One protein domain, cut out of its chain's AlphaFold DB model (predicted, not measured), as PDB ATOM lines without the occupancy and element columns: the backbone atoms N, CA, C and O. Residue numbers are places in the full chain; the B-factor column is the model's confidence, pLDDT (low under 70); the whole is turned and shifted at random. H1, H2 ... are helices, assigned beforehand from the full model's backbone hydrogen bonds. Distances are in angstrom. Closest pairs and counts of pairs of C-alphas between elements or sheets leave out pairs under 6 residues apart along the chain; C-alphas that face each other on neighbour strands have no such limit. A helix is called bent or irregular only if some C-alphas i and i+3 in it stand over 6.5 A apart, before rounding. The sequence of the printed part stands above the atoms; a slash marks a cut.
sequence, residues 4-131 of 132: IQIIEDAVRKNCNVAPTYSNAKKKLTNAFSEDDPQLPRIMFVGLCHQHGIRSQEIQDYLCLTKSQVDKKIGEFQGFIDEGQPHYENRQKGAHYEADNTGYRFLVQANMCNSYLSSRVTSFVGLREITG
ATOM      1  N   ILE A   4     -38.061 -47.069 -26.922       87.50
ATOM      2  CA  ILE A   4     -38.074 -45.739 -26.294       87.50
ATOM      3  C   ILE A   4     -38.968 -45.670 -25.041       87.50
ATOM      4  O   ILE A   4     -38.615 -45.017 -24.064       87.50
ATOM      5  N   GLN A   5     -40.082 -46.411 -25.024       87.81
ATOM      6  CA  GLN A   5     -40.990 -46.496 -23.874       87.81
ATOM      7  C   GLN A   5     -40.385 -47.352 -22.754       87.81
ATOM      8  O   GLN A   5     -40.541 -47.037 -21.581       87.81
ATOM      9  N   ILE A   6     -39.637 -48.406 -23.107       87.75
ATOM     10  CA  ILE A   6     -38.923 -49.247 -22.131       87.75
ATOM     11  C   ILE A   6     -37.824 -48.434 -21.430       87.75
ATOM     12  O   ILE A   6     -37.637 -48.564 -20.220       87.75
ATOM     13  N   ILE A   7     -37.122 -47.577 -22.178       90.19
ATOM     14  CA  ILE A   7     -36.124 -46.646 -21.630       90.19
ATOM     15  C   ILE A   7     -36.785 -45.611 -20.722       90.19
ATOM     16  O   ILE A   7     -36.292 -45.375 -19.620       90.19
ATOM     17  N   GLU A   8     -37.919 -45.036 -21.125       88.56
ATOM     18  CA  GLU A   8     -38.683 -44.134 -20.258       88.56
ATOM     19  C   GLU A   8     -39.086 -44.811 -18.941       88.56
ATOM     20  O   GLU A   8     -38.871 -44.235 -17.875       88.56
ATOM     21  N   ASP A   9     -39.614 -46.034 -18.994       86.25
ATOM     22  CA  ASP A   9     -39.997 -46.799 -17.805       86.25
ATOM     23  C   ASP A   9     -38.799 -47.069 -16.885       86.25
ATOM     24  O   ASP A   9     -38.914 -46.958 -15.661       86.25
ATOM     25  N   ALA A  10     -37.637 -47.402 -17.460       88.00
ATOM     26  CA  ALA A  10     -36.404 -47.617 -16.707       88.00
ATOM     27  C   ALA A  10     -35.979 -46.347 -15.958       88.00
ATOM     28  O   ALA A  10     -35.680 -46.402 -14.763       88.00
ATOM     29  N   VAL A  11     -36.007 -45.202 -16.643       88.81
ATOM     30  CA  VAL A  11     -35.683 -43.900 -16.052       88.81
ATOM     31  C   VAL A  11     -36.694 -43.544 -14.973       88.81
ATOM     32  O   VAL A  11     -36.288 -43.202 -13.868       88.81
ATOM     33  N   ARG A  12     -38.001 -43.685 -15.227       83.00
ATOM     34  CA  ARG A  12     -39.036 -43.377 -14.229       83.00
ATOM     35  C   ARG A  12     -38.862 -44.186 -12.951       83.00
ATOM     36  O   ARG A  12     -38.900 -43.620 -11.860       83.00
ATOM     37  N   LYS A  13     -38.616 -45.490 -13.098       82.44
ATOM     38  CA  LYS A  13     -38.431 -46.417 -11.979       82.44
ATOM     39  C   LYS A  13     -37.212 -46.073 -11.126       82.44
ATOM     40  O   LYS A  13     -37.317 -46.103  -9.907       82.44
ATOM     41  N   ASN A  14     -36.065 -45.798 -11.744       83.62
ATOM     42  CA  ASN A  14     -34.812 -45.631 -11.002       83.62
ATOM     43  C   ASN A  14     -34.578 -44.180 -10.564       83.62
ATOM     44  O   ASN A  14     -34.006 -43.937  -9.510       83.62
ATOM     45  N   CYS A  15     -35.097 -43.203 -11.308       76.38
ATOM     46  CA  CYS A  15     -34.986 -41.785 -10.969       76.38
ATOM     47  C   CYS A  15     -36.089 -41.295 -10.017       76.38
ATOM     48  O   CYS A  15     -36.172 -40.099  -9.772       76.38
ATOM     49  N   ASN A  16     -36.962 -42.178  -9.509       69.06
ATOM     50  CA  ASN A  16     -38.126 -41.820  -8.684       69.06
ATOM     51  C   ASN A  16     -39.003 -40.714  -9.299       69.06
ATOM     52  O   ASN A  16     -39.615 -39.908  -8.597       69.06
ATOM     53  N   VAL A  17     -39.094 -40.683 -10.629       63.72
ATOM     54  CA  VAL A  17     -39.999 -39.770 -11.323       63.72
ATOM     55  C   VAL A  17     -41.410 -40.319 -11.187       63.72
ATOM     56  O   VAL A  17     -41.708 -41.407 -11.686       63.72
ATOM     57  N   ALA A  18     -42.285 -39.555 -10.531       50.22
ATOM     58  CA  ALA A  18     -43.677 -39.941 -10.363       50.22
ATOM     59  C   ALA A  18     -44.306 -40.288 -11.728       50.22
ATOM     60  O   ALA A  18     -44.124 -39.551 -12.710       50.22
ATOM     61  N   PRO A  19     -45.054 -41.402 -11.831       45.28
ATOM     62  CA  PRO A  19     -45.822 -41.684 -13.026       45.28
ATOM     63  C   PRO A  19     -46.851 -40.565 -13.187       45.28
ATOM     64  O   PRO A  19     -47.771 -40.411 -12.388       45.28
ATOM     65  N   THR A  20     -46.668 -39.735 -14.209       45.22
ATOM     66  CA  THR A  20     -47.634 -38.719 -14.614       45.22
ATOM     67  C   THR A  20     -48.869 -39.410 -15.184       45.22
ATOM     68  O   THR A  20     -49.054 -39.492 -16.395       45.22
ATOM     69  N   TYR A  21     -49.730 -39.922 -14.305       35.56
ATOM     70  CA  TYR A  21     -51.078 -40.359 -14.650       35.56
ATOM     71  C   TYR A  21     -51.942 -39.123 -14.914       35.56
ATOM     72  O   TYR A  21     -52.718 -38.671 -14.080       35.56
ATOM     73  N   SER A  22     -51.771 -38.528 -16.088       31.58
ATOM     74  CA  SER A  22     -52.745 -37.604 -16.645       31.58
ATOM     75  C   SER A  22     -52.682 -37.714 -18.160       31.58
ATOM     76  O   SER A  22     -51.652 -37.440 -18.774       31.58
ATOM     77  N   ASN A  23     -53.790 -38.218 -18.701       33.75
ATOM     78  CA  ASN A  23     -54.191 -38.291 -20.098       33.75
ATOM     79  C   ASN A  23     -53.329 -37.470 -21.065       33.75
ATOM     80  O   ASN A  23     -53.231 -36.258 -20.926       33.75
ATOM     81  N   ALA A  24     -52.784 -38.156 -22.073       35.09
ATOM     82  CA  ALA A  24     -52.297 -37.601 -23.334       35.09
ATOM     83  C   ALA A  24     -51.475 -36.293 -23.223       35.09
ATOM     84  O   ALA A  24     -52.029 -35.199 -23.173       35.09
ATOM     85  N   LYS A  25     -50.144 -36.414 -23.372       40.22
ATOM     86  CA  LYS A  25     -49.159 -35.332 -23.638       40.22
ATOM     87  C   LYS A  25     -48.334 -34.779 -22.462       40.22
ATOM     88  O   LYS A  25     -47.985 -33.598 -22.488       40.22
ATOM     89  N   LYS A  26     -47.890 -35.584 -21.489       43.41
ATOM     90  CA  LYS A  26     -46.842 -35.128 -20.545       43.41
ATOM     91  C   LYS A  26     -45.692 -36.129 -20.386       43.41
ATOM     92  O   LYS A  26     -45.708 -37.010 -19.529       43.41
ATOM     93  N   LYS A  27     -44.698 -35.928 -21.258       48.22
ATOM     94  CA  LYS A  27     -43.328 -36.469 -21.244       48.22
ATOM     95  C   LYS A  27     -42.692 -36.331 -19.866       48.22
ATOM     96  O   LYS A  27     -42.947 -35.308 -19.234       48.22
ATOM     97  N   LEU A  28     -41.839 -37.292 -19.484       45.31
ATOM     98  CA  LEU A  28     -40.886 -37.250 -18.356       45.31
ATOM     99  C   LEU A  28     -40.813 -35.869 -17.683       45.31
ATOM    100  O   LEU A  28     -40.182 -34.932 -18.199       45.31
ATOM    101  N   THR A  29     -41.533 -35.737 -16.572       44.84
ATOM    102  CA  THR A  29     -41.458 -34.579 -15.680       44.84
ATOM    103  C   THR A  29     -40.588 -34.904 -14.479       44.84
ATOM    104  O   THR A  29     -40.241 -36.047 -14.226       44.84
ATOM    105  N   ASN A  30     -40.186 -33.858 -13.787       45.62
ATOM    106  CA  ASN A  30     -38.946 -33.795 -13.042       45.62
ATOM    107  C   ASN A  30     -39.079 -34.382 -11.632       45.62
ATOM    108  O   ASN A  30     -39.997 -33.999 -10.913       45.62
ATOM    109  N   ALA A  31     -38.145 -35.238 -11.223       39.91
ATOM    110  CA  ALA A  31     -37.836 -35.443  -9.809       39.91
ATOM    111  C   ALA A  31     -36.398 -35.971  -9.668       39.91
ATOM    112  O   ALA A  31     -36.092 -37.049 -10.165       39.91
ATOM    113  N   PHE A  32     -35.532 -35.190  -9.017       42.47
ATOM    114  CA  PHE A  32     -34.252 -35.638  -8.430       42.47
ATOM    115  C   PHE A  32     -33.925 -34.869  -7.136       42.47
ATOM    116  O   PHE A  32     -33.297 -35.404  -6.229       42.47
ATOM    117  N   SER A  33     -34.433 -33.649  -7.034       39.66
ATOM    118  CA  SER A  33     -34.687 -32.803  -5.866       39.66
ATOM    119  C   SER A  33     -35.507 -31.619  -6.410       39.66
ATOM    120  O   SER A  33     -35.707 -31.538  -7.628       39.66
ATOM    121  N   GLU A  34     -35.997 -30.705  -5.570       43.41
ATOM    122  CA  GLU A  34     -36.605 -29.455  -6.068       43.41
ATOM    123  C   GLU A  34     -35.605 -28.592  -6.877       43.41
ATOM    124  O   GLU A  34     -36.031 -27.733  -7.648       43.41
ATOM    125  N   ASP A  35     -34.299 -28.885  -6.787       39.94
ATOM    126  CA  ASP A  35     -33.217 -28.019  -7.270       39.94
ATOM    127  C   ASP A  35     -32.671 -28.339  -8.675       39.94
ATOM    128  O   ASP A  35     -32.123 -27.438  -9.306       39.94
ATOM    129  N   ASP A  36     -32.825 -29.560  -9.220       50.12
ATOM    130  CA  ASP A  36     -32.362 -29.849 -10.596       50.12
ATOM    131  C   ASP A  36     -33.330 -30.714 -11.432       50.12
ATOM    132  O   ASP A  36     -33.253 -31.950 -11.474       50.12
ATOM    133  N   PRO A  37     -34.270 -30.069 -12.146       56.34
ATOM    134  CA  PRO A  37     -35.296 -30.767 -12.900       56.34
ATOM    135  C   PRO A  37     -34.812 -31.511 -14.158       56.34
ATOM    136  O   PRO A  37     -35.606 -32.228 -14.771       56.34
ATOM    137  N   GLN A  38     -33.561 -31.346 -14.603       71.06
ATOM    138  CA  GLN A  38     -33.134 -31.833 -15.925       71.06
ATOM    139  C   GLN A  38     -32.554 -33.255 -15.915       71.06
ATOM    140  O   GLN A  38     -32.544 -33.899 -16.968       71.06
ATOM    141  N   LEU A  39     -32.138 -33.786 -14.761       78.88
ATOM    142  CA  LEU A  39     -31.392 -35.051 -14.680       78.88
ATOM    143  C   LEU A  39     -32.123 -36.273 -15.271       78.88
ATOM    144  O   LEU A  39     -31.506 -36.972 -16.079       78.88
ATOM    145  N   PRO A  40     -33.426 -36.529 -15.013       85.69
ATOM    146  CA  PRO A  40     -34.121 -37.652 -15.649       85.69
ATOM    147  C   PRO A  40     -34.192 -37.520 -17.171       85.69
ATOM    148  O   PRO A  40     -34.151 -38.513 -17.892       85.69
ATOM    149  N   ARG A  41     -34.301 -36.287 -17.681       86.38
ATOM    150  CA  ARG A  41     -34.342 -36.031 -19.126       86.38
ATOM    151  C   ARG A  41     -32.977 -36.224 -19.764       86.38
ATOM    152  O   ARG A  41     -32.915 -36.788 -20.850       86.38
ATOM    153  N   ILE A  42     -31.911 -35.777 -19.105       90.75
ATOM    154  CA  ILE A  42     -30.529 -36.016 -19.534       90.75
ATOM    155  C   ILE A  42     -30.264 -37.526 -19.567       90.75
ATOM    156  O   ILE A  42     -29.825 -38.048 -20.589       90.75
ATOM    157  N   MET A  43     -30.651 -38.246 -18.510       91.94
ATOM    158  CA  MET A  43     -30.521 -39.702 -18.425       91.94
ATOM    159  C   MET A  43     -31.307 -40.425 -19.515       91.94
ATOM    160  O   MET A  43     -30.760 -41.279 -20.203       91.94
ATOM    161  N   PHE A  44     -32.567 -40.049 -19.732       92.75
ATOM    162  CA  PHE A  44     -33.377 -40.619 -20.801       92.75
ATOM    163  C   PHE A  44     -32.766 -40.390 -22.183       92.75
ATOM    164  O   PHE A  44     -32.673 -41.335 -22.963       92.75
ATOM    165  N   VAL A  45     -32.344 -39.159 -22.495       93.50
ATOM    166  CA  VAL A  45     -31.758 -38.837 -23.803       93.50
ATOM    167  C   VAL A  45     -30.457 -39.604 -24.015       93.50
ATOM    168  O   VAL A  45     -30.280 -40.204 -25.075       93.50
ATOM    169  N   GLY A  46     -29.579 -39.639 -23.011       94.44
ATOM    170  CA  GLY A  46     -28.321 -40.371 -23.096       94.44
ATOM    171  C   GLY A  46     -28.513 -41.877 -23.245       94.44
ATOM    172  O   GLY A  46     -27.901 -42.478 -24.121       94.44
ATOM    173  N   LEU A  47     -29.435 -42.482 -22.488       93.44
ATOM    174  CA  LEU A  47     -29.771 -43.900 -22.644       93.44
ATOM    175  C   LEU A  47     -30.380 -44.188 -24.023       93.44
ATOM    176  O   LEU A  47     -29.979 -45.143 -24.677       93.44
ATOM    177  N   CYS A  48     -31.297 -43.352 -24.521       93.44
ATOM    178  CA  CYS A  48     -31.818 -43.503 -25.884       93.44
ATOM    179  C   CYS A  48     -30.688 -43.495 -26.922       93.44
ATOM    180  O   CYS A  48     -30.671 -44.344 -27.813       93.44
ATOM    181  N   HIS A  49     -29.731 -42.575 -26.780       94.12
ATOM    182  CA  HIS A  49     -28.572 -42.492 -27.661       94.12
ATOM    183  C   HIS A  49     -27.672 -43.738 -27.568       94.12
ATOM    184  O   HIS A  49     -27.344 -44.322 -28.599       94.12
ATOM    185  N   GLN A  50     -27.341 -44.200 -26.356       91.69
ATOM    186  CA  GLN A  50     -26.538 -45.412 -26.124       91.69
ATOM    187  C   GLN A  50     -27.182 -46.679 -26.705       91.69
ATOM    188  O   GLN A  50     -26.483 -47.557 -27.202       91.69
ATOM    189  N   HIS A  51     -28.513 -46.764 -26.672       90.25
ATOM    190  CA  HIS A  51     -29.285 -47.888 -27.214       90.25
ATOM    191  C   HIS A  51     -29.644 -47.716 -28.704       90.25
ATOM    192  O   HIS A  51     -30.486 -48.443 -29.230       90.25
ATOM    193  N   GLY A  52     -29.010 -46.767 -29.404       90.19
ATOM    194  CA  GLY A  52     -29.103 -46.619 -30.860       90.19
ATOM    195  C   GLY A  52     -30.395 -45.976 -31.378       90.19
ATOM    196  O   GLY A  52     -30.669 -46.043 -32.578       90.19
ATOM    197  N   ILE A  53     -31.197 -45.342 -30.516       90.81
ATOM    198  CA  ILE A  53     -32.386 -44.601 -30.952       90.81
ATOM    199  C   ILE A  53     -31.944 -43.346 -31.706       90.81
ATOM    200  O   ILE A  53     -31.132 -42.554 -31.221       90.81
ATOM    201  N   ARG A  54     -32.500 -43.140 -32.906       92.38
ATOM    202  CA  ARG A  54     -32.141 -41.999 -33.757       92.38
ATOM    203  C   ARG A  54     -32.514 -40.683 -33.079       92.38
ATOM    204  O   ARG A  54     -33.614 -40.541 -32.549       92.38
ATOM    205  N   SER A  55     -31.659 -39.668 -33.210       91.69
ATOM    206  CA  SER A  55     -31.903 -38.342 -32.623       91.69
ATOM    207  C   SER A  55     -33.232 -37.720 -33.062       91.69
ATOM    208  O   SER A  55     -33.823 -36.967 -32.297       91.69
ATOM    209  N   GLN A  56     -33.729 -38.021 -34.269       92.94
ATOM    210  CA  GLN A  56     -35.050 -37.558 -34.718       92.94
ATOM    211  C   GLN A  56     -36.189 -38.155 -33.881       92.94
ATOM    212  O   GLN A  56     -37.089 -37.432 -33.476       92.94
ATOM    213  N   GLU A  57     -36.112 -39.441 -33.540       91.75
ATOM    214  CA  GLU A  57     -37.132 -40.102 -32.721       91.75
ATOM    215  C   GLU A  57     -37.147 -39.535 -31.297       91.75
ATOM    216  O   GLU A  57     -38.212 -39.310 -30.732       91.75
ATOM    217  N   ILE A  58     -35.974 -39.218 -30.739       90.44
ATOM    218  CA  ILE A  58     -35.851 -38.564 -29.426       90.44
ATOM    219  C   ILE A  58     -36.446 -37.145 -29.464       90.44
ATOM    220  O   ILE A  58     -37.174 -36.756 -28.545       90.44
ATOM    221  N   GLN A  59     -36.148 -36.381 -30.524       89.94
ATOM    222  CA  GLN A  59     -36.711 -35.046 -30.750       89.94
ATOM    223  C   GLN A  59     -38.234 -35.099 -30.792       89.94
ATOM    224  O   GLN A  59     -38.875 -34.362 -30.046       89.94
ATOM    225  N   ASP A  60     -38.807 -35.998 -31.591       88.62
ATOM    226  CA  ASP A  60     -40.255 -36.136 -31.739       88.62
ATOM    227  C   ASP A  60     -40.898 -36.569 -30.413       88.62
ATOM    228  O   ASP A  60     -41.870 -35.956 -29.955       88.62
ATOM    229  N   TYR A  61     -40.300 -37.554 -29.732       87.94
ATOM    230  CA  TYR A  61     -40.801 -38.091 -28.467       87.94
ATOM    231  C   TYR A  61     -40.848 -37.044 -27.357       87.94
ATOM    232  O   TYR A  61     -41.827 -36.957 -26.616       87.94
ATOM    233  N   LEU A  62     -39.806 -36.216 -27.245       84.75
ATOM    234  CA  LEU A  62     -39.701 -35.181 -26.219       84.75
ATOM    235  C   LEU A  62     -40.127 -33.783 -26.701       84.75
ATOM    236  O   LEU A  62     -40.190 -32.862 -25.883       84.75
ATOM    237  N   CYS A  63     -40.549 -33.620 -27.962       84.50
ATOM    238  CA  CYS A  63     -40.635 -32.336 -28.691       84.50
ATOM    239  C   CYS A  63     -39.496 -31.387 -28.305       84.50
ATOM    240  O   CYS A  63     -39.725 -30.312 -27.749       84.50
ATOM    241  N   LEU A  64     -38.275 -31.843 -28.556       86.19
ATOM    242  CA  LEU A  64     -37.052 -31.066 -28.411       86.19
ATOM    243  C   LEU A  64     -36.491 -30.737 -29.790       86.19
ATOM    244  O   LEU A  64     -36.750 -31.445 -30.760       86.19
ATOM    245  N   THR A  65     -35.682 -29.687 -29.867       91.62
ATOM    246  CA  THR A  65     -34.868 -29.421 -31.055       91.62
ATOM    247  C   THR A  65     -33.626 -30.311 -31.064       91.62
ATOM    248  O   THR A  65     -33.166 -30.767 -30.013       91.62
ATOM    249  N   LYS A  66     -33.021 -30.505 -32.241       92.50
ATOM    250  CA  LYS A  66     -31.745 -31.220 -32.383       92.50
ATOM    251  C   LYS A  66     -30.676 -30.694 -31.419       92.50
ATOM    252  O   LYS A  66     -30.102 -31.472 -30.672       92.50
ATOM    253  N   SER A  67     -30.487 -29.373 -31.357       94.06
ATOM    254  CA  SER A  67     -29.507 -28.748 -30.454       94.06
ATOM    255  C   SER A  67     -29.772 -29.069 -28.976       94.06
ATOM    256  O   SER A  67     -28.830 -29.288 -28.219       94.06
ATOM    257  N   GLN A  68     -31.038 -29.154 -28.556       89.19
ATOM    258  CA  GLN A  68     -31.385 -29.541 -27.186       89.19
ATOM    259  C   GLN A  68     -31.097 -31.018 -26.895       89.19
ATOM    260  O   GLN A  68     -30.749 -31.342 -25.759       89.19
ATOM    261  N   VAL A  69     -31.267 -31.901 -27.884       91.56
ATOM    262  CA  VAL A  69     -30.901 -33.320 -27.773       91.56
ATOM    263  C   VAL A  69     -29.384 -33.466 -27.704       91.56
ATOM    264  O   VAL A  69     -28.890 -34.072 -26.761       91.56
ATOM    265  N   ASP A  70     -28.652 -32.833 -28.620       93.69
ATOM    266  CA  ASP A  70     -27.186 -32.872 -28.661       93.69
ATOM    267  C   ASP A  70     -26.580 -32.335 -27.352       93.69
ATOM    268  O   ASP A  70     -25.698 -32.966 -26.770       93.69
ATOM    269  N   LYS A  71     -27.119 -31.225 -26.818       93.38
ATOM    270  CA  LYS A  71     -26.708 -30.684 -25.513       93.38
ATOM    271  C   LYS A  71     -26.881 -31.710 -24.392       93.38
ATOM    272  O   LYS A  71     -25.973 -31.886 -23.590       93.38
ATOM    273  N   LYS A  72     -28.022 -32.404 -24.350       92.62
ATOM    274  CA  LYS A  72     -28.313 -33.420 -23.324       92.62
ATOM    275  C   LYS A  72     -27.441 -34.663 -23.457       92.62
ATOM    276  O   LYS A  72     -27.104 -35.254 -22.441       92.62
ATOM    277  N   ILE A  73     -27.068 -35.055 -24.676       94.38
ATOM    278  CA  ILE A  73     -26.093 -36.135 -24.898       94.38
ATOM    279  C   ILE A  73     -24.728 -35.726 -24.325       94.38
ATOM    280  O   ILE A  73     -24.100 -36.517 -23.628       94.38
ATOM    281  N   GLY A  74     -24.302 -34.480 -24.555       94.62
ATOM    282  CA  GLY A  74     -23.072 -33.943 -23.965       94.62
ATOM    283  C   GLY A  74     -23.117 -33.882 -22.435       94.62
ATOM    284  O   GLY A  74     -22.195 -34.354 -21.780       94.62
ATOM    285  N   GLU A  75     -24.207 -33.362 -21.859       93.19
ATOM    286  CA  GLU A  75     -24.430 -33.338 -20.402       93.19
ATOM    287  C   GLU A  75     -24.410 -34.752 -19.808       93.19
ATOM    288  O   GLU A  75     -23.792 -34.980 -18.773       93.19
ATOM    289  N   PHE A  76     -25.039 -35.716 -20.487       94.62
ATOM    290  CA  PHE A  76     -25.018 -37.117 -20.083       94.62
ATOM    291  C   PHE A  76     -23.587 -37.650 -20.016       94.62
ATOM    292  O   PHE A  76     -23.205 -38.203 -18.990       94.62
ATOM    293  N   GLN A  77     -22.789 -37.458 -21.072       94.62
ATOM    294  CA  GLN A  77     -21.402 -37.920 -21.080       94.62
ATOM    295  C   GLN A  77     -20.581 -37.238 -19.978       94.62
ATOM    296  O   GLN A  77     -19.845 -37.920 -19.275       94.62
ATOM    297  N   GLY A  78     -20.782 -35.935 -19.760       93.19
ATOM    298  CA  GLY A  78     -20.119 -35.194 -18.686       93.19
ATOM    299  C   GLY A  78     -20.380 -35.785 -17.298       93.19
ATOM    300  O   GLY A  78     -19.439 -35.968 -16.532       93.19
ATOM    301  N   PHE A  79     -21.625 -36.166 -16.991       92.56
ATOM    302  CA  PHE A  79     -21.938 -36.828 -15.718       92.56
ATOM    303  C   PHE A  79     -21.326 -38.226 -15.595       92.56
ATOM    304  O   PHE A  79     -20.940 -38.627 -14.496       92.56
ATOM    305  N   ILE A  80     -21.253 -38.983 -16.695       92.81
ATOM    306  CA  ILE A  80     -20.601 -40.299 -16.703       92.81
ATOM    307  C   ILE A  80     -19.100 -40.144 -16.436       92.81
ATOM    308  O   ILE A  80     -18.573 -40.834 -15.565       92.81
ATOM    309  N   ASP A  81     -18.440 -39.211 -17.123       93.50
ATOM    310  CA  ASP A  81     -17.007 -38.942 -16.974       93.50
ATOM    311  C   ASP A  81     -16.668 -38.455 -15.557       93.50
ATOM    312  O   ASP A  81     -15.684 -38.900 -14.968       93.50
ATOM    313  N   GLU A  82     -17.512 -37.593 -14.978       91.81
ATOM    314  CA  GLU A  82     -17.386 -37.139 -13.589       91.81
ATOM    315  C   GLU A  82     -17.566 -38.295 -12.595       91.81
ATOM    316  O   GLU A  82     -16.790 -38.432 -11.654       91.81
ATOM    317  N   GLY A  83     -18.572 -39.153 -12.792       89.94
ATOM    318  CA  GLY A  83     -18.903 -40.219 -11.846       89.94
ATOM    319  C   GLY A  83     -17.970 -41.430 -11.878       89.94
ATOM    320  O   GLY A  83     -17.857 -42.144 -10.874       89.94
ATOM    321  N   GLN A  84     -17.310 -41.682 -13.011       93.62
ATOM    322  CA  GLN A  84     -16.533 -42.900 -13.251       93.62
ATOM    323  C   GLN A  84     -15.411 -43.131 -12.213       93.62
ATOM    324  O   GLN A  84     -15.367 -44.229 -11.644       93.62
ATOM    325  N   PRO A  85     -14.561 -42.143 -11.863       91.38
ATOM    326  CA  PRO A  85     -13.505 -42.335 -10.864       91.38
ATOM    327  C   PRO A  85     -14.051 -42.723  -9.482       91.38
ATOM    328  O   PRO A  85     -13.507 -43.603  -8.812       91.38
ATOM    329  N   HIS A  86     -15.164 -42.115  -9.061       90.31
ATOM    330  CA  HIS A  86     -15.808 -42.401  -7.773       90.31
ATOM    331  C   HIS A  86     -16.400 -43.812  -7.743       90.31
ATOM    332  O   HIS A  86     -16.296 -44.525  -6.740       90.31
ATOM    333  N   TYR A  87     -16.995 -44.237  -8.859       89.12
ATOM    334  CA  TYR A  87     -17.559 -45.574  -9.001       89.12
ATOM    335  C   TYR A  87     -16.480 -46.659  -8.937       89.12
ATOM    336  O   TYR A  87     -16.637 -47.645  -8.213       89.12
ATOM    337  N   GLU A  88     -15.352 -46.453  -9.613       91.75
ATOM    338  CA  GLU A  88     -14.207 -47.363  -9.551       91.75
ATOM    339  C   GLU A  88     -13.572 -47.421  -8.158       91.75
ATOM    340  O   GLU A  88     -13.252 -48.509  -7.673       91.75
ATOM    341  N   ASN A  89     -13.422 -46.273  -7.490       89.25
ATOM    342  CA  ASN A  89     -12.891 -46.215  -6.128       89.25
ATOM    343  C   ASN A  89     -13.767 -47.008  -5.155       89.25
ATOM    344  O   ASN A  89     -13.245 -47.812  -4.380       89.25
ATOM    345  N   ARG A  90     -15.098 -46.885  -5.263       87.56
ATOM    346  CA  ARG A  90     -16.033 -47.703  -4.482       87.56
ATOM    347  C   ARG A  90     -15.838 -49.199  -4.721       87.56
ATOM    348  O   ARG A  90     -15.825 -49.962  -3.759       87.56
ATOM    349  N   GLN A  91     -15.702 -49.638  -5.975       87.00
ATOM    350  CA  GLN A  91     -15.510 -51.062  -6.291       87.00
ATOM    351  C   GLN A  91     -14.205 -51.624  -5.720       87.00
ATOM    352  O   GLN A  91     -14.149 -52.788  -5.334       87.00
ATOM    353  N   LYS A  92     -13.169 -50.786  -5.629       89.56
ATOM    354  CA  LYS A  92     -11.863 -51.137  -5.055       89.56
ATOM    355  C   LYS A  92     -11.829 -51.032  -3.522       89.56
ATOM    356  O   LYS A  92     -10.780 -51.269  -2.931       89.56
ATOM    357  N   GLY A  93     -12.940 -50.663  -2.875       85.81
ATOM    358  CA  GLY A  93     -12.999 -50.421  -1.428       85.81
ATOM    359  C   GLY A  93     -12.200 -49.193  -0.974       85.81
ATOM    360  O   GLY A  93     -11.904 -49.061   0.212       85.81
ATOM    361  N   ALA A  94     -11.829 -48.313  -1.906       84.44
ATOM    362  CA  ALA A  94     -11.126 -47.068  -1.629       84.44
ATOM    363  C   ALA A  94     -12.107 -45.973  -1.176       84.44
ATOM    364  O   ALA A  94     -13.321 -46.097  -1.340       84.44
ATOM    365  N   HIS A  95     -11.581 -44.883  -0.613       84.69
ATOM    366  CA  HIS A  95     -12.395 -43.716  -0.271       84.69
ATOM    367  C   HIS A  95     -13.050 -43.122  -1.529       84.69
ATOM    368  O   HIS A  95     -12.394 -42.964  -2.560       84.69
ATOM    369  N   TYR A  96     -14.342 -42.805  -1.445       83.69
ATOM    370  CA  TYR A  96     -15.111 -42.206  -2.531       83.69
ATOM    371  C   TYR A  96     -16.187 -41.262  -1.983       83.69
ATOM    372  O   TYR A  96     -16.735 -41.481  -0.902       83.69
ATOM    373  N   GLU A  97     -16.512 -40.237  -2.765       81.12
ATOM    374  CA  GLU A  97     -17.572 -39.268  -2.463       81.12
ATOM    375  C   GLU A  97     -18.919 -39.789  -2.982       81.12
ATOM    376  O   GLU A  97     -19.193 -39.777  -4.182       81.12
ATOM    377  N   ALA A  98     -19.747 -40.323  -2.079       77.88
ATOM    378  CA  ALA A  98     -21.046 -40.907  -2.421       77.88
ATOM    379  C   ALA A  98     -22.118 -39.862  -2.786       77.88
ATOM    380  O   ALA A  98     -23.143 -40.199  -3.382       77.88
ATOM    381  N   ASP A  99     -21.900 -38.616  -2.382       79.06
ATOM    382  CA  ASP A  99     -22.754 -37.454  -2.601       79.06
ATOM    383  C   ASP A  99     -22.452 -36.719  -3.914       79.06
ATOM    384  O   ASP A  99     -23.312 -35.962  -4.372       79.06
ATOM    385  N   ASN A 100     -21.310 -37.000  -4.556       86.00
ATOM    386  CA  ASN A 100     -20.965 -36.463  -5.869       86.00
ATOM    387  C   ASN A 100     -22.097 -36.713  -6.892       86.00
ATOM    388  O   ASN A 100     -22.615 -37.830  -7.038       86.00
ATOM    389  N   THR A 101     -22.490 -35.657  -7.608       83.69
ATOM    390  CA  THR A 101     -23.627 -35.683  -8.538       83.69
ATOM    391  C   THR A 101     -23.382 -36.633  -9.708       83.69
ATOM    392  O   THR A 101     -24.262 -37.444 -10.007       83.69
ATOM    393  N   GLY A 102     -22.193 -36.599 -10.322       87.12
ATOM    394  CA  GLY A 102     -21.799 -37.535 -11.378       87.12
ATOM    395  C   GLY A 102     -21.841 -38.994 -10.918       87.12
ATOM    396  O   GLY A 102     -22.404 -39.853 -11.596       87.12
ATOM    397  N   TYR A 103     -21.347 -39.289  -9.713       86.19
ATOM    398  CA  TYR A 103     -21.394 -40.631  -9.130       86.19
ATOM    399  C   TYR A 103     -22.836 -41.120  -8.930       86.19
ATOM    400  O   TYR A 103     -23.191 -42.222  -9.360       86.19
ATOM    401  N   ARG A 104     -23.699 -40.293  -8.324       85.69
ATOM    402  CA  ARG A 104     -25.125 -40.616  -8.140       85.69
ATOM    403  C   ARG A 104     -25.829 -40.825  -9.480       85.69
ATOM    404  O   ARG A 104     -26.626 -41.756  -9.607       85.69
ATOM    405  N   PHE A 105     -25.516 -39.999 -10.477       88.62
ATOM    406  CA  PHE A 105     -26.033 -40.126 -11.836       88.62
ATOM    407  C   PHE A 105     -25.615 -41.452 -12.481       88.62
ATOM    408  O   PHE A 105     -26.467 -42.193 -12.972       88.62
ATOM    409  N   LEU A 106     -24.325 -41.792 -12.423       89.81
ATOM    410  CA  LEU A 106     -23.771 -43.024 -12.982       89.81
ATOM    411  C   LEU A 106     -24.371 -44.276 -12.329       89.81
ATOM    412  O   LEU A 106     -24.733 -45.226 -13.026       89.81
ATOM    413  N   VAL A 107     -24.546 -44.283 -11.003       89.25
ATOM    414  CA  VAL A 107     -25.225 -45.386 -10.300       89.25
ATOM    415  C   VAL A 107     -26.639 -45.591 -10.851       89.25
ATOM    416  O   VAL A 107     -27.026 -46.723 -11.141       89.25
ATOM    417  N   GLN A 108     -27.389 -44.510 -11.060       88.00
ATOM    418  CA  GLN A 108     -28.754 -44.578 -11.579       88.00
ATOM    419  C   GLN A 108     -28.811 -44.995 -13.054       88.00
ATOM    420  O   GLN A 108     -29.657 -45.812 -13.429       88.00
ATOM    421  N   ALA A 109     -27.877 -44.524 -13.884       90.44
ATOM    422  CA  ALA A 109     -27.729 -44.977 -15.265       90.44
ATOM    423  C   ALA A 109     -27.428 -46.487 -15.330       90.44
ATOM    424  O   ALA A 109     -28.040 -47.214 -16.116       90.44
ATOM    425  N   ASN A 110     -26.568 -46.993 -14.438       90.62
ATOM    426  CA  ASN A 110     -26.266 -48.422 -14.323       90.62
ATOM    427  C   ASN A 110     -27.475 -49.248 -13.855       90.62
ATOM    428  O   ASN A 110     -27.712 -50.345 -14.369       90.62
ATOM    429  N   MET A 111     -28.287 -48.722 -12.933       89.81
ATOM    430  CA  MET A 111     -29.551 -49.355 -12.534       89.81
ATOM    431  C   MET A 111     -30.562 -49.393 -13.691       89.81
ATOM    432  O   MET A 111     -31.216 -50.419 -13.906       89.81
ATOM    433  N   CYS A 112     -30.649 -48.323 -14.490       90.75
ATOM    434  CA  CYS A 112     -31.456 -48.307 -15.711       90.75
ATOM    435  C   CYS A 112     -30.976 -49.370 -16.706       90.75
ATOM    436  O   CYS A 112     -31.786 -50.164 -17.179       90.75
ATOM    437  N   ASN A 113     -29.670 -49.448 -16.973       88.88
ATOM    438  CA  ASN A 113     -29.099 -50.438 -17.887       88.88
ATOM    439  C   ASN A 113     -29.294 -51.885 -17.405       88.88
ATOM    440  O   ASN A 113     -29.609 -52.754 -18.220       88.88
ATOM    441  N   SER A 114     -29.203 -52.154 -16.097       88.38
ATOM    442  CA  SER A 114     -29.552 -53.472 -15.536       88.38
ATOM    443  C   SER A 114     -31.020 -53.826 -15.781       88.38
ATOM    444  O   SER A 114     -31.340 -54.939 -16.202       88.38
ATOM    445  N   TYR A 115     -31.927 -52.869 -15.575       86.44
ATOM    446  CA  TYR A 115     -33.350 -53.077 -15.833       86.44
ATOM    447  C   TYR A 115     -33.638 -53.318 -17.321       86.44
ATOM    448  O   TYR A 115     -34.355 -54.260 -17.663       86.44
ATOM    449  N   LEU A 116     -33.047 -52.510 -18.205       85.56
ATOM    450  CA  LEU A 116     -33.170 -52.661 -19.655       85.56
ATOM    451  C   LEU A 116     -32.673 -54.026 -20.116       85.56
ATOM    452  O   LEU A 116     -33.399 -54.724 -20.820       85.56
ATOM    453  N   SER A 117     -31.498 -54.446 -19.643       82.62
ATOM    454  CA  SER A 117     -30.927 -55.755 -19.965       82.62
ATOM    455  C   SER A 117     -31.892 -56.883 -19.585       82.62
ATOM    456  O   SER A 117     -32.222 -57.712 -20.426       82.62
ATOM    457  N   SER A 118     -32.472 -56.850 -18.377       77.50
ATOM    458  CA  SER A 118     -33.436 -57.874 -17.932       77.50
ATOM    459  C   SER A 118     -34.714 -57.954 -18.788       77.50
ATOM    460  O   SER A 118     -35.269 -59.039 -18.998       77.50
ATOM    461  N   ARG A 119     -35.187 -56.818 -19.324       70.12
ATOM    462  CA  ARG A 119     -36.397 -56.756 -20.160       70.12
ATOM    463  C   ARG A 119     -36.136 -57.076 -21.627       70.12
ATOM    464  O   ARG A 119     -37.004 -57.670 -22.263       70.12
ATOM    465  N   VAL A 120     -34.966 -56.728 -22.158       62.22
ATOM    466  CA  VAL A 120     -34.572 -57.084 -23.528       62.22
ATOM    467  C   VAL A 120     -34.287 -58.583 -23.627       62.22
ATOM    468  O   VAL A 120     -34.775 -59.215 -24.559       62.22
ATOM    469  N   THR A 121     -33.627 -59.198 -22.635       54.94
ATOM    470  CA  THR A 121     -33.418 -60.661 -22.603       54.94
ATOM    471  C   THR A 121     -34.740 -61.430 -22.557       54.94
ATOM    472  O   THR A 121     -34.894 -62.428 -23.254       54.94
ATOM    473  N   SER A 122     -35.739 -60.923 -21.826       48.91
ATOM    474  CA  SER A 122     -37.091 -61.506 -21.821       48.91
ATOM    475  C   SER A 122     -37.778 -61.421 -23.194       48.91
ATOM    476  O   SER A 122     -38.595 -62.272 -23.529       48.91
ATOM    477  N   PHE A 123     -37.439 -60.420 -24.011       44.28
ATOM    478  CA  PHE A 123     -37.992 -60.238 -25.357       44.28
ATOM    479  C   PHE A 123     -37.293 -61.115 -26.408       44.28
ATOM    480  O   PHE A 123     -37.945 -61.643 -27.307       44.28
ATOM    481  N   VAL A 124     -35.973 -61.301 -26.287       46.00
ATOM    482  CA  VAL A 124     -35.188 -62.181 -27.171       46.00
ATOM    483  C   VAL A 124     -35.480 -63.656 -26.874       46.00
ATOM    484  O   VAL A 124     -35.695 -64.419 -27.810       46.00
ATOM    485  N   GLY A 125     -35.631 -64.034 -25.598       36.03
ATOM    486  CA  GLY A 125     -36.022 -65.394 -25.210       36.03
ATOM    487  C   GLY A 125     -37.427 -65.795 -25.683       36.03
ATOM    488  O   GLY A 125     -37.671 -66.959 -25.976       36.03
ATOM    489  N   LEU A 126     -38.349 -64.839 -25.846       36.53
ATOM    490  CA  LEU A 126     -39.665 -65.098 -26.446       36.53
ATOM    491  C   LEU A 126     -39.581 -65.362 -27.957       36.53
ATOM    492  O   LEU A 126     -40.321 -66.203 -28.454       36.53
ATOM    493  N   ARG A 127     -38.660 -64.707 -28.680       36.28
ATOM    494  CA  ARG A 127     -38.453 -64.944 -30.121       36.28
ATOM    495  C   ARG A 127     -37.841 -66.311 -30.431       36.28
ATOM    496  O   ARG A 127     -38.141 -66.858 -31.485       36.28
ATOM    497  N   GLU A 128     -37.016 -66.856 -29.539       40.50
ATOM    498  CA  GLU A 128     -36.480 -68.219 -29.688       40.50
ATOM    499  C   GLU A 128     -37.514 -69.303 -29.345       40.50
ATOM    500  O   GLU A 128     -37.462 -70.391 -29.910       40.50
ATOM    501  N   ILE A 129     -38.495 -69.009 -28.483       46.25
ATOM    502  CA  ILE A 129     -39.588 -69.943 -28.160       46.25
ATOM    503  C   ILE A 129     -40.689 -69.918 -29.236       46.25
ATOM    504  O   ILE A 129     -41.325 -70.940 -29.480       46.25
ATOM    505  N   THR A 130     -40.904 -68.790 -29.922       39.38
ATOM    506  CA  THR A 130     -41.896 -68.666 -31.010       39.38
ATOM    507  C   THR A 130     -41.287 -68.845 -32.403       39.38
ATOM    508  O   THR A 130     -41.614 -68.086 -33.313       39.38
ATOM    509  N   GLY A 131     -40.365 -69.793 -32.589       36.62
ATOM    510  CA  GLY A 131     -39.902 -70.143 -33.931       36.62
ATOM    511  C   GLY A 131     -41.082 -70.471 -34.861       36.62
ATOM    512  O   GLY A 131     -41.883 -71.336 -34.520       36.62
TER     513      GLY A 131
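Overview. This is residues 4 to 131 of the 132 residues of an uncharacterized protein of Cryomorphaceae bacterium (UniProt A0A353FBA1). Two long helices, H4 and H5, stand about perpendicular, residues 101 to 107 of H5 meeting residues 78 to 87 of H4, and the short helix H2 sits in the angle between them. H1 packs on H2 and H5, H3 packs by residues 66 to 69 of H4, and residues 121 to 131 stick out as a free arm. The 128 printed residues, with five named helices, H1 to H5 in order, and no named strand, are all helix in class. The whole is compact, with a radius of gyration of the C-alphas of 15.8 A and spans of 48 by 38 by 27 A.

Along the chain. H1, residues 4 to 14, begins at C-alpha 4 (-38.074, -45.739, -26.294) and is 15.6 A long. H2 is residues 39 to 50, 16.2 A, and H3 is residues 55 to 62. H4, residues 66 to 91, 36.6 A, is irregular, C-alphas 82 and 85 being 7.0 A apart, with a kink of 37 degrees near residue 85. H5, residues 101 to 129, 42.6 A, ends at C-alpha 129 (-39.588, -69.943, -28.160).

Arrangement. H2 is the hub, and the helix packing is mostly crossed, with few shallow tilts. H1 and H2 form a helical hairpin, closest at the C-alphas of Val 11 and Phe 44, 6.2 A. H1 touches residues 108 to 116 of H5, closest at the C-alphas of Ala 10 and Cys 112, 5.1 A. H2 and H3, also a hairpin, only just touch, with 3 pairs of C-alphas within 8 A. H2 touches H4 about perpendicular, at 86 degrees, closest at the C-alphas of Ile 42 and Lys 72, 5.1 A. The closest C-alphas of H4 and H5 are those of Gly 83 and Tyr 103, 3.7 A. H3 and H5 are apart. Each O i to N i+4 pair is within hydrogen-bond range in H1, H2, H3 and H5, and 20 of 22 in H4.

Size, cuts and confidence. The C-alphas of His 95 and Gly 131, the two farthest apart, are 50.9 A apart. The printed part has no cut. The link from H1 to H2 is long, 24 residues. Residues 16 to 37 and 120 to 131 have pLDDT under 70.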